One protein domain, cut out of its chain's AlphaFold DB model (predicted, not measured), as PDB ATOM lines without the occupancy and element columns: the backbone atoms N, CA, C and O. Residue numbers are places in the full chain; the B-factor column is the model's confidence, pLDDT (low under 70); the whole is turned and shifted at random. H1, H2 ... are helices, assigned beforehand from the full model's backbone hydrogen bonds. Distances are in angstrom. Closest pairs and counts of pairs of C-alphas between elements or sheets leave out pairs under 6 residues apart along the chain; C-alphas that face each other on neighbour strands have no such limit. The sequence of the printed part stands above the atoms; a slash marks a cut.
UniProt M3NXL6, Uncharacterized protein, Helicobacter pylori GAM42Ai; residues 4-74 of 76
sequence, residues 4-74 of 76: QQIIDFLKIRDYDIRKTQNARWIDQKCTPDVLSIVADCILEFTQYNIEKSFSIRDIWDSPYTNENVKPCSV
ATOM      1  N   GLN A   4      72.443  43.336 106.596       90.31
ATOM      2  CA  GLN A   4      73.374  44.376 106.171       90.31
ATOM      3  C   GLN A   4      73.920  44.184 104.747       90.31
ATOM      4  O   GLN A   4      74.051  45.151 104.007       90.31
ATOM      5  N   GLN A   5      74.179  42.943 104.325       90.75
ATOM      6  CA  GLN A   5      74.679  42.651 102.977       90.75
ATOM      7  C   GLN A   5      73.640  42.990 101.902       90.75
ATOM      8  O   GLN A   5      74.003  43.417 100.808       90.75
ATOM      9  N   ILE A   6      72.352  42.828 102.219       86.75
ATOM     10  CA  ILE A   6      71.251  43.199 101.323       86.75
ATOM     11  C   ILE A   6      71.191  44.720 101.206       86.75
ATOM     12  O   ILE A   6      71.128  45.253 100.101       86.75
ATOM     13  N   ILE A   7      71.260  45.422 102.339       89.56
ATOM     14  CA  ILE A   7      71.246  46.888 102.377       89.56
ATOM     15  C   ILE A   7      72.417  47.459 101.573       89.56
ATOM     16  O   ILE A   7      72.230  48.387 100.786       89.56
ATOM     17  N   ASP A   8      73.615  46.903 101.746       93.94
ATOM     18  CA  ASP A   8      74.808  47.368 101.043       93.94
ATOM     19  C   ASP A   8      74.705  47.108  99.534       93.94
ATOM     20  O   ASP A   8      75.048  47.985  98.743       93.94
ATOM     21  N   PHE A   9      74.145  45.967  99.120       89.38
ATOM     22  CA  PHE A   9      73.861  45.675  97.713       89.38
ATOM     23  C   PHE A   9      72.854  46.661  97.099       89.38
ATOM     24  O   PHE A   9      73.097  47.204  96.020       89.38
ATOM     25  N   LEU A  10      71.755  46.952  97.804       85.81
ATOM     26  CA  LEU A  10      70.712  47.879  97.344       85.81
ATOM     27  C   LEU A  10      71.202  49.331  97.217       85.81
ATOM     28  O   LEU A  10      70.568  50.135  96.543       85.81
ATOM     29  N   LYS A  11      72.337  49.693  97.821       91.69
ATOM     30  CA  LYS A  11      72.935  51.030  97.666       91.69
ATOM     31  C   LYS A  11      73.774  51.186  96.393       91.69
ATOM     32  O   LYS A  11      74.149  52.305  96.055       91.69
ATOM     33  N   ILE A  12      74.079  50.099  95.676       93.25
ATOM     34  CA  ILE A  12      74.980  50.110  94.504       93.25
ATOM     35  C   ILE A  12      74.308  50.714  93.255       93.25
ATOM     36  O   ILE A  12      74.987  51.085  92.288       93.25
ATOM     37  N   ARG A  13      72.972  50.797  93.232       85.62
ATOM     38  CA  ARG A  13      72.187  51.229  92.067       85.62
ATOM     39  C   ARG A  13      71.059  52.172  92.477       85.62
ATOM     40  O   ARG A  13      70.565  52.121  93.597       85.62
ATOM     41  N   ASP A  14      70.650  53.019  91.536       83.44
ATOM     42  CA  ASP A  14      69.463  53.861  91.666       83.44
ATOM     43  C   ASP A  14      68.244  53.102  91.131       83.44
ATOM     44  O   ASP A  14      68.145  52.832  89.933       83.44
ATOM     45  N   TYR A  15      67.342  52.727  92.036       77.88
ATOM     46  CA  TYR A  15      66.129  51.968  91.729       77.88
ATOM     47  C   TYR A  15      64.893  52.869  91.555       77.88
ATOM     48  O   TYR A  15      63.771  52.361  91.488       77.88
ATOM     49  N   ASP A  16      65.059  54.199  91.493       79.56
ATOM     50  CA  ASP A  16      63.945  55.121  91.261       79.56
ATOM     51  C   ASP A  16      63.415  55.011  89.823       79.56
ATOM     52  O   ASP A  16      63.869  55.677  88.887       79.56
ATOM     53  N   ILE A  17      62.385  54.180  89.664       75.56
ATOM     54  CA  ILE A  17      61.716  53.899  88.389       75.56
ATOM     55  C   ILE A  17      61.123  55.144  87.718       75.56
ATOM     56  O   ILE A  17      60.913  55.152  86.504       75.56
ATOM     57  N   ARG A  18      60.882  56.222  88.478       78.81
ATOM     58  CA  ARG A  18      60.311  57.469  87.952       78.81
ATOM     59  C   ARG A  18      61.307  58.222  87.076       78.81
ATOM     60  O   ARG A  18      60.872  58.985  86.219       78.81
ATOM     61  N   LYS A  19      62.614  58.012  87.277       83.38
ATOM     62  CA  LYS A  19      63.676  58.687  86.515       83.38
ATOM     63  C   LYS A  19      63.821  58.119  85.111       83.38
ATOM     64  O   LYS A  19      63.932  58.875  84.156       83.38
ATOM     65  N   THR A  20      63.828  56.792  84.993       80.44
ATOM     66  CA  THR A  20      64.011  56.115  83.703       80.44
ATOM     67  C   THR A  20      62.697  55.903  82.966       80.44
ATOM     68  O   THR A  20      62.741  55.700  81.759       80.44
ATOM     69  N   GLN A  21      61.550  55.927  83.667       74.56
ATOM     70  CA  GLN A  21      60.208  55.646  83.123       74.56
ATOM     71  C   GLN A  21      60.106  54.281  82.403       74.56
ATOM     72  O   GLN A  21      59.124  54.003  81.725       74.56
ATOM     73  N   ASN A  22      61.110  53.415  82.571       68.88
ATOM     74  CA  ASN A  22      61.261  52.169  81.819       68.88
ATOM     75  C   ASN A  22      60.757  50.938  82.580       68.88
ATOM     76  O   ASN A  22      60.659  49.863  82.000       68.88
ATOM     77  N   ALA A  23      60.461  51.073  83.873       63.41
ATOM     78  CA  ALA A  23      59.985  49.974  84.702       63.41
ATOM     79  C   ALA A  23      58.501  50.166  85.011       63.41
ATOM     80  O   ALA A  23      58.094  51.199  85.553       63.41
ATOM     81  N   ARG A  24      57.684  49.166  84.671       63.53
ATOM     82  CA  ARG A  24      56.256  49.186  84.989       63.53
ATOM     83  C   ARG A  24      56.089  48.745  86.438       63.53
ATOM     84  O   ARG A  24      56.777  47.848  86.912       63.53
ATOM     85  N   TRP A  25      55.123  49.326  87.143       59.69
ATOM     86  CA  TRP A  25      54.792  48.938  88.521       59.69
ATOM     87  C   TRP A  25      54.504  47.433  88.675       59.69
ATOM     88  O   TRP A  25      54.767  46.850  89.723       59.69
ATOM     89  N   ILE A  26      54.027  46.778  87.610       62.91
ATOM     90  CA  ILE A  26      53.819  45.325  87.577       62.91
ATOM     91  C   ILE A  26      55.128  44.530  87.696       62.91
ATOM     92  O   ILE A  26      55.151  43.497  88.362       62.91
ATOM     93  N   ASP A  27      56.232  45.044  87.147       67.25
ATOM     94  CA  ASP A  27      57.537  44.380  87.185       67.25
ATOM     95  C   ASP A  27      58.089  44.350  88.630       67.25
ATOM     96  O   ASP A  27      58.784  43.407  89.011       67.25
ATOM     97  N   GLN A  28      57.705  45.320  89.478       65.00
ATOM     98  CA  GLN A  28      58.079  45.362  90.902       65.00
ATOM     99  C   GLN A  28      57.387  44.291  91.755       65.00
ATOM    100  O   GLN A  28      57.919  43.926  92.799       65.00
ATOM    101  N   LYS A  29      56.216  43.799  91.334       71.00
ATOM    102  CA  LYS A  29      55.488  42.728  92.034       71.00
ATOM    103  C   LYS A  29      55.814  41.355  91.466       71.00
ATOM    104  O   LYS A  29      56.080  40.427  92.214       71.00
ATOM    105  N   CYS A  30      55.899  41.272  90.141       77.00
ATOM    106  CA  CYS A  30      56.174  40.022  89.452       77.00
ATOM    107  C   CYS A  30      57.600  39.512  89.726       77.00
ATOM    108  O   CYS A  30      57.798  38.310  89.855       77.00
ATOM    109  N   THR A  31      58.593  40.399  89.883       78.69
ATOM    110  CA  THR A  31      59.982  39.971  90.144       78.69
ATOM    111  C   THR A  31      60.137  39.214  91.477       78.69
ATOM    112  O   THR A  31      60.721  38.129  91.461       78.69
ATOM    113  N   PRO A  32      59.611  39.711  92.620       83.06
ATOM    114  CA  PRO A  32      59.552  38.937  93.863       83.06
ATOM    115  C   PRO A  32      58.821  37.596  93.738       83.06
ATOM    116  O   PRO A  32      59.314  36.592  94.255       83.06
ATOM    117  N   ASP A  33      57.681  37.568  93.044       86.00
ATOM    118  CA  ASP A  33      56.877  36.353  92.883       86.00
ATOM    119  C   ASP A  33      57.642  35.290  92.075       86.00
ATOM    120  O   ASP A  33      57.764  34.143  92.503       86.00
ATOM    121  N   VAL A  34      58.254  35.686  90.953       87.00
ATOM    122  CA  VAL A  34      59.086  34.803  90.120       87.00
ATOM    123  C   VAL A  34      60.290  34.280  90.902       87.00
ATOM    124  O   VAL A  34      60.572  33.084  90.859       87.00
ATOM    125  N   LEU A  35      60.991  35.149  91.639       89.06
ATOM    126  CA  LEU A  35      62.134  34.734  92.454       89.06
ATOM    127  C   LEU A  35      61.718  33.716  93.522       89.06
ATOM    128  O   LEU A  35      62.429  32.734  93.732       89.06
ATOM    129  N   SER A  36      60.571  33.939  94.165       90.94
ATOM    130  CA  SER A  36      60.042  33.050  95.202       90.94
ATOM    131  C   SER A  36      59.702  31.672  94.636       90.94
ATOM    132  O   SER A  36      60.126  30.670  95.202       90.94
ATOM    133  N   ILE A  37      59.033  31.612  93.479       91.75
ATOM    134  CA  ILE A  37      58.697  30.348  92.802       91.75
ATOM    135  C   ILE A  37      59.962  29.583  92.386       91.75
ATOM    136  O   ILE A  37      60.045  28.367  92.566       91.75
ATOM    137  N   VAL A  38      60.966  30.277  91.839       91.81
ATOM    138  CA  VAL A  38      62.233  29.642  91.439       91.81
ATOM    139  C   VAL A  38      62.980  29.101  92.658       91.81
ATOM    140  O   VAL A  38      63.481  27.978  92.611       91.81
ATOM    141  N   ALA A  39      63.039  29.870  93.748       93.25
ATOM    142  CA  ALA A  39      63.663  29.431  94.992       93.25
ATOM    143  C   ALA A  39      62.968  28.188  95.564       93.25
ATOM    144  O   ALA A  39      63.644  27.232  95.928       93.25
ATOM    145  N   ASP A  40      61.638  28.177  95.574       94.00
ATOM    146  CA  ASP A  40      60.836  27.049  96.040       94.00
ATOM    147  C   ASP A  40      61.110  25.770  95.227       94.00
ATOM    148  O   ASP A  40      61.446  24.729  95.789       94.00
ATOM    149  N   CYS A  41      61.137  25.868  93.892       94.81
ATOM    150  CA  CYS A  41      61.488  24.735  93.027       94.81
ATOM    151  C   CYS A  41      62.910  24.203  93.283       94.81
ATOM    152  O   CYS A  41      63.137  22.993  93.234       94.81
ATOM    153  N   ILE A  42      63.880  25.088  93.549       95.00
ATOM    154  CA  ILE A  42      65.257  24.691  93.888       95.00
ATOM    155  C   ILE A  42      65.286  23.964  95.234       95.00
ATOM    156  O   ILE A  42      65.948  22.932  95.357       95.00
ATOM    157  N   LEU A  43      64.598  24.493  96.246       95.12
ATOM    158  CA  LEU A  43      64.576  23.914  97.588       95.12
ATOM    159  C   LEU A  43      63.921  22.533  97.587       95.12
ATOM    160  O   LEU A  43      64.504  21.595  98.132       95.12
ATOM    161  N   GLU A  44      62.797  22.380  96.891       95.44
ATOM    162  CA  GLU A  44      62.132  21.086  96.722       95.44
ATOM    163  C   GLU A  44      62.985  20.102  95.916       95.44
ATOM    164  O   GLU A  44      63.154  18.947  96.310       95.44
ATOM    165  N   PHE A  45      63.628  20.538  94.829       95.12
ATOM    166  CA  PHE A  45      64.513  19.649  94.074       95.12
ATOM    167  C   PHE A  45      65.725  19.199  94.903       95.12
ATOM    168  O   PHE A  45      66.122  18.027  94.876       95.12
ATOM    169  N   THR A  46      66.343  20.124  95.639       95.38
ATOM    170  CA  THR A  46      67.545  19.846  96.435       95.38
ATOM    171  C   THR A  46      67.242  19.161  97.762       95.38
ATOM    172  O   THR A  46      68.151  18.567  98.340       95.38
ATOM    173  N   GLN A  47      65.988  19.200  98.227       94.81
ATOM    174  CA  GLN A  47      65.583  18.763  99.566       94.81
ATOM    175  C   GLN A  47      66.445  19.434 100.649       94.81
ATOM    176  O   GLN A  47      66.919  18.787 101.582       94.81
ATOM    177  N   TYR A  48      66.705  20.737 100.477       92.19
ATOM    178  CA  TYR A  48      67.551  21.560 101.355       92.19
ATOM    179  C   TYR A  48      69.013  21.081 101.491       92.19
ATOM    180  O   TYR A  48      69.747  21.548 102.365       92.19
ATOM    181  N   ASN A  49      69.470  20.173 100.622       93.69
ATOM    182  CA  ASN A  49      70.845  19.689 100.614       93.69
ATOM    183  C   ASN A  49      71.758  20.627  99.808       93.69
ATOM    184  O   ASN A  49      71.642  20.731  98.588       93.69
ATOM    185  N   ILE A  50      72.711  21.254 100.497       91.25
ATOM    186  CA  ILE A  50      73.668  22.211  99.920       91.25
ATOM    187  C   ILE A  50      74.748  21.575  99.032       91.25
ATOM    188  O   ILE A  50      75.333  22.268  98.207       91.25
ATOM    189  N   GLU A  51      74.995  20.270  99.167       93.94
ATOM    190  CA  GLU A  51      75.982  19.532  98.364       93.94
ATOM    191  C   GLU A  51      75.377  19.003  97.054       93.94
ATOM    192  O   GLU A  51      76.081  18.501  96.173       93.94
ATOM    193  N   LYS A  52      74.049  19.083  96.911       93.00
ATOM    194  CA  LYS A  52      73.346  18.561  95.743       93.00
ATOM    195  C   LYS A  52      73.443  19.555  94.590       93.00
ATOM    196  O   LYS A  52      72.748  20.568  94.556       93.00
ATOM    197  N   SER A  53      74.281  19.229  93.611       93.25
ATOM    198  CA  SER A  53      74.354  19.967  92.351       93.25
ATOM    199  C   SER A  53      73.079  19.792  91.530       93.25
ATOM    200  O   SER A  53      72.502  18.703  91.490       93.25
ATOM    201  N   PHE A  54      72.689  20.839  90.813       94.69
ATOM    202  CA  PHE A  54      71.556  20.820  89.898       94.69
ATOM    203  C   PHE A  54      71.845  21.686  88.672       94.69
ATOM    204  O   PHE A  54      72.623  22.642  88.725       94.69
ATOM    205  N   SER A  55      71.187  21.364  87.566       95.00
ATOM    206  CA  SER A  55      71.072  22.224  86.396       95.00
ATOM    207  C   SER A  55      69.663  22.803  86.285       95.00
ATOM    208  O   SER A  55      68.720  22.365  86.944       95.00
ATOM    209  N   ILE A  56      69.502  23.784  85.397       92.06
ATOM    210  CA  ILE A  56      68.196  24.392  85.112       92.06
ATOM    211  C   ILE A  56      67.190  23.338  84.626       92.06
ATOM    212  O   ILE A  56      66.022  23.396  85.000       92.06
ATOM    213  N   ARG A  57      67.635  22.365  83.817       93.12
ATOM    214  CA  ARG A  57      66.755  21.305  83.297       93.12
ATOM    215  C   ARG A  57      66.288  20.376  84.406       93.12
ATOM    216  O   ARG A  57      65.115  20.040  84.434       93.12
ATOM    217  N   ASP A  58      67.170  20.042  85.346       93.62
ATOM    218  CA  ASP A  58      66.827  19.146  86.455       93.62
ATOM    219  C   ASP A  58      65.711  19.729  87.331       93.62
ATOM    220  O   ASP A  58      64.791  19.015  87.725       93.62
ATOM    221  N   ILE A  59      65.758  21.041  87.588       93.94
ATOM    222  CA  ILE A  59      64.699  21.748  88.318       93.94
ATOM    223  C   ILE A  59      63.433  21.825  87.467       93.94
ATOM    224  O   ILE A  59      62.354  21.472  87.940       93.94
ATOM    225  N   TRP A  60      63.558  22.277  86.215       92.06
ATOM    226  CA  TRP A  60      62.409  22.503  85.340       92.06
ATOM    227  C   TRP A  60      61.620  21.223  85.084       92.06
ATOM    228  O   TRP A  60      60.395  21.261  85.071       92.06
ATOM    229  N   ASP A  61      62.294  20.091  84.910       92.50
ATOM    230  CA  ASP A  61      61.659  18.800  84.641       92.50
ATOM    231  C   ASP A  61      61.336  18.011  85.915       92.50
ATOM    232  O   ASP A  61      60.835  16.886  85.835       92.50
ATOM    233  N   SER A  62      61.556  18.606  87.092       93.50
ATOM    234  CA  SER A  62      61.216  17.982  88.365       93.50
ATOM    235  C   SER A  62      59.705  17.723  88.481       93.50
ATOM    236  O   SER A  62      58.896  18.525  87.995       93.50
ATOM    237  N   PRO A  63      59.286  16.629  89.150       93.25
ATOM    238  CA  PRO A  63      57.868  16.345  89.372       93.25
ATOM    239  C   PRO A  63      57.136  17.514  90.037       93.25
ATOM    240  O   PRO A  63      56.060  17.896  89.587       93.25
ATOM    241  N   TYR A  64      57.772  18.142  91.030       93.12
ATOM    242  CA  TYR A  64      57.225  19.291  91.747       93.12
ATOM    243  C   TYR A  64      56.936  20.477  90.819       93.12
ATOM    244  O   TYR A  64      55.828  21.012  90.814       93.12
ATOM    245  N   THR A  65      57.906  20.871  89.989       92.00
ATOM    246  CA  THR A  65      57.735  21.987  89.048       92.00
ATOM    247  C   THR A  65      56.701  21.663  87.965       92.00
ATOM    248  O   THR A  65      55.911  22.532  87.587       92.00
ATOM    249  N   ASN A  66      56.655  20.413  87.493       90.56
ATOM    250  CA  ASN A  66      55.656  19.959  86.519       90.56
ATOM    251  C   ASN A  66      54.223  20.018  87.065       90.56
ATOM    252  O   ASN A  66      53.307  20.298  86.296       90.56
ATOM    253  N   GLU A  67      54.031  19.756  88.357       90.94
ATOM    254  CA  GLU A  67      52.714  19.734  89.000       90.94
ATOM    255  C   GLU A  67      52.262  21.113  89.489       90.94
ATOM    256  O   GLU A  67      51.078  21.418  89.421       90.94
ATOM    257  N   ASN A  68      53.181  21.965  89.950       88.06
ATOM    258  CA  ASN A  68      52.814  23.210  90.636       88.06
ATOM    259  C   ASN A  68      53.031  24.471  89.787       88.06
ATOM    260  O   ASN A  68      52.372  25.484  90.016       88.06
ATOM    261  N   VAL A  69      53.924  24.431  88.788       86.75
ATOM    262  CA  VAL A  69      54.309  25.620  88.001       86.75
ATOM    263  C   VAL A  69      53.888  25.500  86.537       86.75
ATOM    264  O   VAL A  69      53.210  26.380  86.002       86.75
ATOM    265  N   LYS A  70      54.232  24.387  85.877       81.75
ATOM    266  CA  LYS A  70      53.897  24.172  84.459       81.75
ATOM    267  C   LYS A  70      52.398  24.104  84.126       81.75
ATOM    268  O   LYS A  70      52.058  24.575  83.042       81.75
ATOM    269  N   PRO A  71      51.470  23.613  84.972       70.56
ATOM    270  CA  PRO A  71      50.058  23.564  84.587       70.56
ATOM    271  C   PRO A  71      49.451  24.966  84.455       70.56
ATOM    272  O   PRO A  71      48.549  25.180  83.645       70.56
ATOM    273  N   CYS A  72      50.001  25.950  85.175       55.25
ATOM    274  CA  CYS A  72      49.622  27.355  85.035       55.25
ATOM    275  C   CYS A  72      50.034  27.931  83.661       55.25
ATOM    276  O   CYS A  72      49.424  28.877  83.176       55.25
ATOM    277  N   SER A  73      51.016  27.317  82.985       49.94
ATOM    278  CA  SER A  73      51.489  27.720  81.649       49.94
ATOM    279  C   SER A  73      50.595  27.226  80.500       49.94
ATOM    280  O   SER A  73      50.776  27.664  79.370       49.94
ATOM    281  N   VAL A  74      49.664  26.298  80.766       44.69
ATOM    282  CA  VAL A  74      48.813  25.642  79.745       44.69
ATOM    283  C   VAL A  74      47.371  26.181  79.762       44.69
ATOM    284  O   VAL A  74      46.534  25.734  78.988       44.69
TER     285      VAL A  74
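AT A GLANCE: This is residues 4 to 74 of the 76 residues of an uncharacterized protein of Helicobacter pylori GAM42Ai (UniProt M3NXL6). One long helix, H3, runs through the model, with the short helices H4 and H5 packed on its last part, residues 41 to 45, and H6 following H5. Before H3, residues 4 to 20 make a loose arm with H1 and H2: H2 lies beyond the first end of H3, and from there the arm folds back to H1, off to the side of H3 and apart from it, with residues 4 to 14 sticking out free. The printed part has 71 residues with six named helices, H1 to H6 in order along the chain, and no named strand; its class is all helix. It is loose, with a radius of gyration of the C-alphas of 16.2 A, and flat, spanning 43 by 34 by 15 A.

HOW THE PARTS SIT: H1, residues 4 to 10, and H2, residues 17 to 20, are apart. H3, residues 25 to 46, is apart from both. H4, residues 56 to 60, touches H3 at residues 41 to 45 alone; the closest C-alphas, of Phe 45 and Ile 59, are 6.1 A apart. H5, residues 63 to 68, touches the same residues of H3, with the closest C-alphas, of Cys 41 and Thr 65, 6.1 A apart. H3 and H5 run opposite ways at a shallow tilt of 30 degrees. H4 and H5 are close but not clearly touching, with the closest C-alphas, of Ile 59 and Thr 65, 7.0 A apart. H6, residues 70 to 74, and H5 meet only through their link. Every O i to N i+4 pair is within hydrogen-bond range in H1, H4 and H5, against 16 of 18 in H3 and 0 of 1 in H6, where 2 of 2 O i to N i+3 pairs are; H2 is too short for an i+4 pair.

IN THESE COORDINATES: H1 begins at C-alpha 4, (73.374, 44.376, 106.171), and is 9.9 A long. H3 runs 32.7 A from C-alpha 25, (54.792, 48.938, 88.521). H5 is 8.6 A long, and H6 ends at C-alpha 74, (48.813, 25.642, 79.745).

THE WHOLE: The C-alphas of Lys 19 and Pro 63, the two farthest apart, are 42.8 A apart. The printed part has no cut and no long link. Residues 22 to 28 and 72 to 74 have pLDDT under 70.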